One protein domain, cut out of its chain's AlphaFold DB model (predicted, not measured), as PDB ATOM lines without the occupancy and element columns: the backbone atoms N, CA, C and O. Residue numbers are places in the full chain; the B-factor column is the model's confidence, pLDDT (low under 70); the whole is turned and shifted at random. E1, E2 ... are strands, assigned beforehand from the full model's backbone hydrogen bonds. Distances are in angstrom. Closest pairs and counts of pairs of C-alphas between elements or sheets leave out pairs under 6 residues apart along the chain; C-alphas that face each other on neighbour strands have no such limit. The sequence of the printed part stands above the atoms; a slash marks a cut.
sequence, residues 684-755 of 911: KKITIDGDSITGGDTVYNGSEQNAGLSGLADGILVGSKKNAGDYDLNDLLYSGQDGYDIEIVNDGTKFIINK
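What this domain is: This is residues 684 to 755 of the 911 residues of the protein "Filamentous hemagglutinin family protein" of Phascolarctobacterium faecium DSM 14760 (UniProt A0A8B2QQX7). The backbone runs to and fro along an elongated body, with short strands gathered toward its two ends: the parallel pair E1 and E6 beside the antiparallel pair E3 and E5 at one end, and the small sheet of E2, E7 and E4 at the other. The first and last passes, E1 to E2 and E6 to E7, run the same way along the long axis. The printed part has 72 residues, no named helix and seven strands, E1 to E7 in chain order; the class is all strand, though the strands hold 29 of the 72 residues. The three-stranded sheet has the order E2, E7, E4 and is mixed. The whole is compact, with a radius of gyration of the C-alphas of 12.2 A and spans of 37 by 23 by 16 A.

Where its parts are: E1, residues 684 to 689, begins at C-alpha (-35.270, 19.191, 38.187) and is 16.4 A long. E2 is residues 696 to 699, 10.7 A; E3 is 716 to 718, 7.0 A; E4 is 725 to 727, 6.5 A; E5 is 733 to 735, 7.3 A. E6, residues 740 to 745, is 15.3 A long. E7, residues 751 to 754, is 9.6 A long and ends at C-alpha (-32.172, 9.019, 5.363).

How they stand to each other: Inner strand E7 is parallel to E2, with N 698 and O 752 at 2.9 A, and antiparallel to E4, with N 725 and O 753 at 2.9 A. E1 is parallel to E6, with N 688 and O 743 at 2.8 A. E3 is antiparallel to E5, with N 717 and O 734 at 2.8 A. The closest C-alphas of E5 and E6, Tyr 734 and Ile 742, are 7.4 A apart. E1 and E7 are apart.

The domain as a whole: The farthest C-alphas, Lys 684 and Lys 755, are 37.2 A apart. The printed part has no cut. The link from E2 to E3 is long. No printed residue is under 70 in pLDDT.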
ATOM      1  N   LYS A 684     -34.877  17.790  38.411       85.56
ATOM      2  CA  LYS A 684     -35.270  19.191  38.187       85.56
ATOM      3  C   LYS A 684     -36.201  19.272  36.975       85.56
ATOM      4  O   LYS A 684     -35.815  18.852  35.891       85.56
ATOM      5  N   LYS A 685     -37.405  19.828  37.092       83.75
ATOM      6  CA  LYS A 685     -38.306  19.932  35.924       83.75
ATOM      7  C   LYS A 685     -37.796  20.976  34.920       83.75
ATOM      8  O   LYS A 685     -37.444  22.088  35.317       83.75
ATOM      9  N   ILE A 686     -37.754  20.630  33.632       82.38
ATOM     10  CA  ILE A 686     -37.436  21.554  32.531       82.38
ATOM     11  C   ILE A 686     -38.337  21.294  31.321       82.38
ATOM     12  O   ILE A 686     -38.458  20.162  30.860       82.38
ATOM     13  N   THR A 687     -38.931  22.359  30.782       84.44
ATOM     14  CA  THR A 687     -39.720  22.314  29.545       84.44
ATOM     15  C   THR A 687     -38.882  22.850  28.387       84.44
ATOM     16  O   THR A 687     -38.436  23.999  28.425       84.44
ATOM     17  N   ILE A 688     -38.677  22.040  27.350       83.75
ATOM     18  CA  ILE A 688     -37.935  22.405  26.135       83.75
ATOM     19  C   ILE A 688     -38.931  22.730  25.020       83.75
ATOM     20  O   ILE A 688     -39.825  21.936  24.736       83.75
ATOM     21  N   ASP A 689     -38.769  23.880  24.364       84.31
ATOM     22  CA  ASP A 689     -39.518  24.210  23.149       84.31
ATOM     23  C   ASP A 689     -38.770  23.669  21.927       84.31
ATOM     24  O   ASP A 689     -37.726  24.200  21.539       84.31
ATOM     25  N   GLY A 690     -39.289  22.602  21.324       83.56
ATOM     26  CA  GLY A 690     -38.684  21.942  20.174       83.56
ATOM     27  C   GLY A 690     -38.482  22.876  18.981       83.56
ATOM     28  O   GLY A 690     -37.522  22.692  18.235       83.56
ATOM     29  N   ASP A 691     -39.299  23.917  18.807       83.00
ATOM     30  CA  ASP A 691     -39.136  24.882  17.708       83.00
ATOM     31  C   ASP A 691     -37.962  25.852  17.915       83.00
ATOM     32  O   ASP A 691     -37.503  26.475  16.958       83.00
ATOM     33  N   SER A 692     -37.405  25.919  19.130       75.12
ATOM     34  CA  SER A 692     -36.122  26.587  19.388       75.12
ATOM     35  C   SER A 692     -34.897  25.728  19.038       75.12
ATOM     36  O   SER A 692     -33.792  26.261  18.921       75.12
ATOM     37  N   ILE A 693     -35.078  24.416  18.842       77.44
ATOM     38  CA  ILE A 693     -33.998  23.455  18.599       77.44
ATOM     39  C   ILE A 693     -33.883  23.138  17.105       77.44
ATOM     40  O   ILE A 693     -34.803  22.611  16.479       77.44
ATOM     41  N   THR A 694     -32.702  23.387  16.538       74.38
ATOM     42  CA  THR A 694     -32.318  22.910  15.202       74.38
ATOM     43  C   THR A 694     -31.483  21.637  15.314       74.38
ATOM     44  O   THR A 694     -30.424  21.657  15.947       74.38
ATOM     45  N   GLY A 695     -31.919  20.560  14.662       74.81
ATOM     46  CA  GLY A 695     -31.056  19.429  14.314       74.81
ATOM     47  C   GLY A 695     -30.692  19.444  12.830       74.81
ATOM     48  O   GLY A 695     -30.573  20.516  12.231       74.81
ATOM     49  N   GLY A 696     -30.508  18.270  12.233       80.56
ATOM     50  CA  GLY A 696     -30.162  18.142  10.818       80.56
ATOM     51  C   GLY A 696     -30.328  16.723  10.287       80.56
ATOM     52  O   GLY A 696     -30.746  15.823  11.013       80.56
ATOM     53  N   ASP A 697     -29.958  16.530   9.025       88.31
ATOM     54  CA  ASP A 697     -30.190  15.279   8.300       88.31
ATOM     55  C   ASP A 697     -28.869  14.559   8.000       88.31
ATOM     56  O   ASP A 697     -27.866  15.183   7.634       88.31
ATOM     57  N   THR A 698     -28.872  13.230   8.082       92.62
ATOM     58  CA  THR A 698     -27.776  12.376   7.599       92.62
ATOM     59  C   THR A 698     -28.301  11.283   6.666       92.62
ATOM     60  O   THR A 698     -29.480  11.250   6.311       92.62
ATOM     61  N   VAL A 699     -27.411  10.393   6.221       93.50
ATOM     62  CA  VAL A 699     -27.728   9.193   5.436       93.50
ATOM     63  C   VAL A 699     -27.125   7.998   6.165       93.50
ATOM     64  O   VAL A 699     -25.995   8.087   6.645       93.50
ATOM     65  N   TYR A 700     -27.858   6.885   6.231       96.06
ATOM     66  CA  TYR A 700     -27.403   5.645   6.854       96.06
ATOM     67  C   TYR A 700     -25.990   5.263   6.397       96.06
ATOM     68  O   TYR A 700     -25.700   5.190   5.203       96.06
ATOM     69  N   ASN A 701     -25.105   5.012   7.362       93.12
ATOM     70  CA  ASN A 701     -23.685   4.738   7.123       93.12
ATOM     71  C   ASN A 701     -23.184   3.449   7.810       93.12
ATOM     72  O   ASN A 701     -21.998   3.132   7.726       93.12
ATOM     73  N   GLY A 702     -24.079   2.704   8.470       90.56
ATOM     74  CA  GLY A 702     -23.769   1.480   9.215       90.56
ATOM     75  C   GLY A 702     -23.272   1.687  10.654       90.56
ATOM     76  O   GLY A 702     -23.095   0.699  11.369       90.56
ATOM     77  N   SER A 703     -23.086   2.928  11.117       92.62
ATOM     78  CA  SER A 703     -22.643   3.262  12.482       92.62
ATOM     79  C   SER A 703     -23.676   4.090  13.256       92.62
ATOM     80  O   SER A 703     -24.674   4.532  12.698       92.62
ATOM     81  N   GLU A 704     -23.428   4.313  14.548       92.12
ATOM     82  CA  GLU A 704     -24.178   5.288  15.352       92.12
ATOM     83  C   GLU A 704     -23.949   6.719  14.843       92.12
ATOM     84  O   GLU A 704     -22.826   7.097  14.498       92.12
ATOM     85  N   GLN A 705     -25.017   7.514  14.790       91.56
ATOM     86  CA  GLN A 705     -25.029   8.876  14.262       91.56
ATOM     87  C   GLN A 705     -25.675   9.825  15.278       91.56
ATOM     88  O   GLN A 705     -26.613   9.453  15.982       91.56
ATOM     89  N   ASN A 706     -25.163  11.055  15.362       86.56
ATOM     90  CA  ASN A 706     -25.585  12.049  16.350       86.56
ATOM     91  C   ASN A 706     -26.395  13.167  15.688       86.56
ATOM     92  O   ASN A 706     -25.975  13.695  14.660       86.56
ATOM     93  N   ALA A 707     -27.473  13.598  16.343       84.88
ATOM     94  CA  ALA A 707     -28.400  14.619  15.844       84.88
ATOM     95  C   ALA A 707     -27.825  16.049  15.720       84.88
ATOM     96  O   ALA A 707     -28.488  16.936  15.188       84.88
ATOM     97  N   GLY A 708     -26.612  16.303  16.227       81.94
ATOM     98  CA  GLY A 708     -25.934  17.604  16.101       81.94
ATOM     99  C   GLY A 708     -26.582  18.767  16.867       81.94
ATOM    100  O   GLY A 708     -26.233  19.918  16.613       81.94
ATOM    101  N   LEU A 709     -27.514  18.475  17.784       84.38
ATOM    102  CA  LEU A 709     -28.291  19.472  18.527       84.38
ATOM    103  C   LEU A 709     -27.393  20.418  19.343       84.38
ATOM    104  O   LEU A 709     -26.340  20.028  19.851       84.38
ATOM    105  N   SER A 710     -27.844  21.660  19.512       74.19
ATOM    106  CA  SER A 710     -27.173  22.681  20.325       74.19
ATOM    107  C   SER A 710     -28.195  23.581  21.031       74.19
ATOM    108  O   SER A 710     -29.383  23.525  20.721       74.19
ATOM    109  N   GLY A 711     -27.750  24.376  22.012       71.44
ATOM    110  CA  GLY A 711     -28.627  25.243  22.819       71.44
ATOM    111  C   GLY A 711     -29.309  24.566  24.019       71.44
ATOM    112  O   GLY A 711     -30.110  25.201  24.695       71.44
ATOM    113  N   LEU A 712     -28.984  23.300  24.303       81.38
ATOM    114  CA  LEU A 712     -29.482  22.554  25.464       81.38
ATOM    115  C   LEU A 712     -28.767  22.979  26.763       81.38
ATOM    116  O   LEU A 712     -27.620  23.424  26.723       81.38
ATOM    117  N   ALA A 713     -29.437  22.823  27.911       77.19
ATOM    118  CA  ALA A 713     -28.873  23.145  29.225       77.19
ATOM    119  C   ALA A 713     -27.913  22.056  29.744       77.19
ATOM    120  O   ALA A 713     -28.118  20.865  29.493       77.19
ATOM    121  N   ASP A 714     -26.898  22.463  30.518       80.44
ATOM    122  CA  ASP A 714     -25.920  21.558  31.138       80.44
ATOM    123  C   ASP A 714     -26.610  20.495  32.007       80.44
ATOM    124  O   ASP A 714     -27.229  20.805  33.021       80.44
ATOM    125  N   GLY A 715     -26.473  19.225  31.615       83.25
ATOM    126  CA  GLY A 715     -27.125  18.076  32.256       83.25
ATOM    127  C   GLY A 715     -28.118  17.351  31.345       83.25
ATOM    128  O   GLY A 715     -28.357  16.162  31.555       83.25
ATOM    129  N   ILE A 716     -28.623  18.014  30.299       89.62
ATOM    130  CA  ILE A 716     -29.311  17.344  29.189       89.62
ATOM    131  C   ILE A 716     -28.259  16.721  28.263       89.62
ATOM    132  O   ILE A 716     -27.261  17.348  27.903       89.62
ATOM    133  N   LEU A 717     -28.497  15.476  27.870       91.69
ATOM    134  CA  LEU A 717     -27.658  14.675  26.990       91.69
ATOM    135  C   LEU A 717     -28.448  14.281  25.735       91.69
ATOM    136  O   LEU A 717     -29.676  14.202  25.759       91.69
ATOM    137  N   VAL A 718     -27.732  14.049  24.634       91.06
ATOM    138  CA  VAL A 718     -28.308  13.715  23.324       91.06
ATOM    139  C   VAL A 718     -27.859  12.316  22.926       91.06
ATOM    140  O   VAL A 718     -26.661  12.049  22.824       91.06
ATOM    141  N   GLY A 719     -28.821  11.427  22.715       89.19
ATOM    142  CA  GLY A 719     -28.600  10.068  22.256       89.19
ATOM    143  C   GLY A 719     -28.209   9.998  20.781       89.19
ATOM    144  O   GLY A 719     -28.587  10.847  19.970       89.19
ATOM    145  N   SER A 720     -27.474   8.947  20.423       90.69
ATOM    146  CA  SER A 720     -27.272   8.564  19.028       90.69
ATOM    147  C   SER A 720     -28.414   7.675  18.520       90.69
ATOM    148  O   SER A 720     -29.185   7.104  19.306       90.69
ATOM    149  N   LYS A 721     -28.502   7.549  17.194       92.19
ATOM    150  CA  LYS A 721     -29.300   6.542  16.483       92.19
ATOM    151  C   LYS A 721     -28.451   5.959  15.346       92.19
ATOM    152  O   LYS A 721     -27.761   6.706  14.654       92.19
ATOM    153  N   LYS A 722     -28.518   4.645  15.105       91.88
ATOM    154  CA  LYS A 722     -27.866   4.002  13.944       91.88
ATOM    155  C   LYS A 722     -28.758   3.912  12.700       91.88
ATOM    156  O   LYS A 722     -28.285   4.202  11.602       91.88
ATOM    157  N   ASN A 723     -29.993   3.436  12.853       93.25
ATOM    158  CA  ASN A 723     -30.871   3.037  11.741       93.25
ATOM    159  C   ASN A 723     -31.444   4.230  10.960       93.25
ATOM    160  O   ASN A 723     -31.412   5.356  11.438       93.25
ATOM    161  N   ALA A 724     -31.980   3.973   9.764       94.12
ATOM    162  CA  ALA A 724     -32.732   4.982   9.024       94.12
ATOM    163  C   ALA A 724     -34.110   5.217   9.666       94.12
ATOM    164  O   ALA A 724     -34.781   4.258  10.058       94.12
ATOM    165  N   GLY A 725     -34.534   6.475   9.738       94.56
ATOM    166  CA  GLY A 725     -35.783   6.878  10.376       94.56
ATOM    167  C   GLY A 725     -35.827   8.360  10.744       94.56
ATOM    168  O   GLY A 725     -34.816   9.064  10.683       94.56
ATOM    169  N   ASP A 726     -37.022   8.784  11.142       93.19
ATOM    170  CA  ASP A 726     -37.328  10.117  11.652       93.19
ATOM    171  C   ASP A 726     -37.335  10.062  13.185       93.19
ATOM    172  O   ASP A 726     -38.002   9.202  13.764       93.19
ATOM    173  N   TYR A 727     -36.613  10.972  13.841       91.00
ATOM    174  CA  TYR A 727     -36.486  11.028  15.298       91.00
ATOM    175  C   TYR A 727     -36.879  12.410  15.844       91.00
ATOM    176  O   TYR A 727     -36.373  13.451  15.400       91.00
ATOM    177  N   ASP A 728     -37.802  12.408  16.805       91.31
ATOM    178  CA  ASP A 728     -38.196  13.557  17.628       91.31
ATOM    179  C   ASP A 728     -37.220  13.767  18.807       91.31
ATOM    180  O   ASP A 728     -36.189  13.094  18.901       91.31
ATOM    181  N   LEU A 729     -37.478  14.745  19.682       89.25
ATOM    182  CA  LEU A 729     -36.598  15.029  20.816       89.25
ATOM    183  C   LEU A 729     -36.870  14.127  22.024       89.25
ATOM    184  O   LEU A 729     -35.928  13.868  22.771       89.25
ATOM    185  N   ASN A 730     -38.085  13.609  22.227       88.75
ATOM    186  CA  ASN A 730     -38.351  12.633  23.295       88.75
ATOM    187  C   ASN A 730     -37.613  11.307  23.044       88.75
ATOM    188  O   ASN A 730     -37.198  10.618  23.980       88.75
ATOM    189  N   ASP A 731     -37.390  10.965  21.779       87.81
ATOM    190  CA  ASP A 731     -36.617   9.804  21.362       87.81
ATOM    191  C   ASP A 731     -35.092  10.053  21.419       87.81
ATOM    192  O   ASP A 731     -34.323   9.107  21.251       87.81
ATOM    193  N   LEU A 732     -34.620  11.283  21.683       90.25
ATOM    194  CA  LEU A 732     -33.193  11.657  21.680       90.25
ATOM    195  C   LEU A 732     -32.661  12.229  23.001       90.25
ATOM    196  O   LEU A 732     -31.486  12.024  23.310       90.25
ATOM    197  N   LEU A 733     -33.457  12.992  23.747       92.56
ATOM    198  CA  LEU A 733     -32.992  13.731  24.918       92.56
ATOM    199  C   LEU A 733     -33.113  12.899  26.193       92.56
ATOM    200  O   LEU A 733     -34.130  12.258  26.453       92.56
ATOM    201  N   TYR A 734     -32.065  12.934  27.013       94.44
ATOM    202  CA  TYR A 734     -32.028  12.238  28.296       94.44
ATOM    203  C   TYR A 734     -31.239  13.012  29.354       94.44
ATOM    204  O   TYR A 734     -30.545  13.981  29.058       94.44
ATOM    205  N   SER A 735     -31.345  12.579  30.607       95.06
ATOM    206  CA  SER A 735     -30.613  13.134  31.749       95.06
ATOM    207  C   SER A 735     -30.197  12.015  32.702       95.06
ATOM    208  O   SER A 735     -30.817  10.960  32.704       95.06
ATOM    209  N   GLY A 736     -29.181  12.250  33.540       93.94
ATOM    210  CA  GLY A 736     -28.921  11.439  34.740       93.94
ATOM    211  C   GLY A 736     -29.733  11.902  35.961       93.94
ATOM    212  O   GLY A 736     -30.424  12.920  35.895       93.94
ATOM    213  N   GLN A 737     -29.608  11.181  37.086       93.75
ATOM    214  CA  GLN A 737     -30.389  11.411  38.317       93.75
ATOM    215  C   GLN A 737     -30.244  12.820  38.925       93.75
ATOM    216  O   GLN A 737     -31.197  13.333  39.497       93.75
ATOM    217  N   ASP A 738     -29.067  13.439  38.799       88.88
ATOM    218  CA  ASP A 738     -28.762  14.771  39.354       88.88
ATOM    219  C   ASP A 738     -29.164  15.937  38.417       88.88
ATOM    220  O   ASP A 738     -28.918  17.114  38.714       88.88
ATOM    221  N   GLY A 739     -29.748  15.609  37.258       91.12
ATOM    222  CA  GLY A 739     -30.188  16.551  36.234       91.12
ATOM    223  C   GLY A 739     -31.702  16.756  36.236       91.12
ATOM    224  O   GLY A 739     -32.269  17.220  37.225       91.12
ATOM    225  N   TYR A 740     -32.342  16.466  35.102       89.94
ATOM    226  CA  TYR A 740     -33.680  16.940  34.777       89.94
ATOM    227  C   TYR A 740     -34.730  15.859  34.523       89.94
ATOM    228  O   TYR A 740     -34.449  14.780  33.997       89.94
ATOM    229  N   ASP A 741     -35.970  16.235  34.816       93.19
ATOM    230  CA  ASP A 741     -37.194  15.680  34.263       93.19
ATOM    231  C   ASP A 741     -37.558  16.554  33.060       93.19
ATOM    232  O   ASP A 741     -37.935  17.719  33.209       93.19
ATOM    233  N   ILE A 742     -37.329  16.011  31.867       92.25
ATOM    234  CA  ILE A 742     -37.498  16.713  30.601       92.25
ATOM    235  C   ILE A 742     -38.946  16.538  30.136       92.25
ATOM    236  O   ILE A 742     -39.413  15.414  29.918       92.25
ATOM    237  N   GLU A 743     -39.624  17.669  29.970       90.94
ATOM    238  CA  GLU A 743     -40.860  17.854  29.215       90.94
ATOM    239  C   GLU A 743     -40.513  18.538  27.884       90.94
ATOM    240  O   GLU A 743     -39.631  19.399  27.833       90.94
ATOM    241  N   ILE A 744     -41.204  18.185  26.798       88.62
ATOM    242  CA  ILE A 744     -40.968  18.777  25.476       88.62
ATOM    243  C   ILE A 744     -42.294  19.244  24.879       88.62
ATOM    244  O   ILE A 744     -43.242  18.469  24.752       88.62
ATOM    245  N   VAL A 745     -42.348  20.519  24.496       86.56
ATOM    246  CA  VAL A 745     -43.439  21.109  23.711       86.56
ATOM    247  C   VAL A 745     -42.965  21.326  22.276       86.56
ATOM    248  O   VAL A 745     -41.776  21.517  22.042       86.56
ATOM    249  N   ASN A 746     -43.880  21.295  21.304       85.56
ATOM    250  CA  ASN A 746     -43.550  21.379  19.870       85.56
ATOM    251  C   ASN A 746     -42.551  20.289  19.412       85.56
ATOM    252  O   ASN A 746     -41.632  20.534  18.626       85.56
ATOM    253  N   ASP A 747     -42.743  19.068  19.920       78.56
ATOM    254  CA  ASP A 747     -41.916  17.894  19.630       78.56
ATOM    255  C   ASP A 747     -42.204  17.307  18.234       78.56
ATOM    256  O   ASP A 747     -42.846  16.272  18.067       78.56
ATOM    257  N   GLY A 748     -41.797  18.039  17.197       76.00
ATOM    258  CA  GLY A 748     -41.697  17.526  15.830       76.00
ATOM    259  C   GLY A 748     -40.316  16.925  15.555       76.00
ATOM    260  O   GLY A 748     -39.356  17.245  16.249       76.00
ATOM    261  N   THR A 749     -40.192  16.115  14.500       79.50
ATOM    262  CA  THR A 749     -38.923  15.522  14.039       79.50
ATOM    263  C   THR A 749     -37.782  16.545  13.990       79.50
ATOM    264  O   THR A 749     -37.913  17.580  13.330       79.50
ATOM    265  N   LYS A 750     -36.647  16.250  14.641       82.88
ATOM    266  CA  LYS A 750     -35.433  17.094  14.613       82.88
ATOM    267  C   LYS A 750     -34.195  16.385  14.054       82.88
ATOM    268  O   LYS A 750     -33.219  17.066  13.752       82.88
ATOM    269  N   PHE A 751     -34.212  15.062  13.894       88.31
ATOM    270  CA  PHE A 751     -33.106  14.300  13.305       88.31
ATOM    271  C   PHE A 751     -33.638  13.265  12.315       88.31
ATOM    272  O   PHE A 751     -34.439  12.412  12.690       88.31
ATOM    273  N   ILE A 752     -33.188  13.333  11.061       90.81
ATOM    274  CA  ILE A 752     -33.584  12.392  10.006       90.81
ATOM    275  C   ILE A 752     -32.350  11.627   9.537       90.81
ATOM    276  O   ILE A 752     -31.422  12.204   8.965       90.81
ATOM    277  N   ILE A 753     -32.354  10.308   9.723       94.06
ATOM    278  CA  ILE A 753     -31.386   9.419   9.080       94.06
ATOM    279  C   ILE A 753     -32.043   8.879   7.810       94.06
ATOM    280  O   ILE A 753     -32.839   7.941   7.844       94.06
ATOM    281  N   ASN A 754     -31.692   9.464   6.667       95.38
ATOM    282  CA  ASN A 754     -32.172   9.019   5.363       95.38
ATOM    283  C   ASN A 754     -31.636   7.615   5.032       95.38
ATOM    284  O   ASN A 754     -30.540   7.227   5.446       95.38
ATOM    285  N   LYS A 755     -32.387   6.854   4.234       96.12
ATOM    286  CA  LYS A 755     -31.964   5.532   3.745       96.12
ATOM    287  C   LYS A 755     -30.721   5.631   2.850       96.12
ATOM    288  O   LYS A 755     -30.599   6.550   2.043       96.12
TER     289      LYS A 755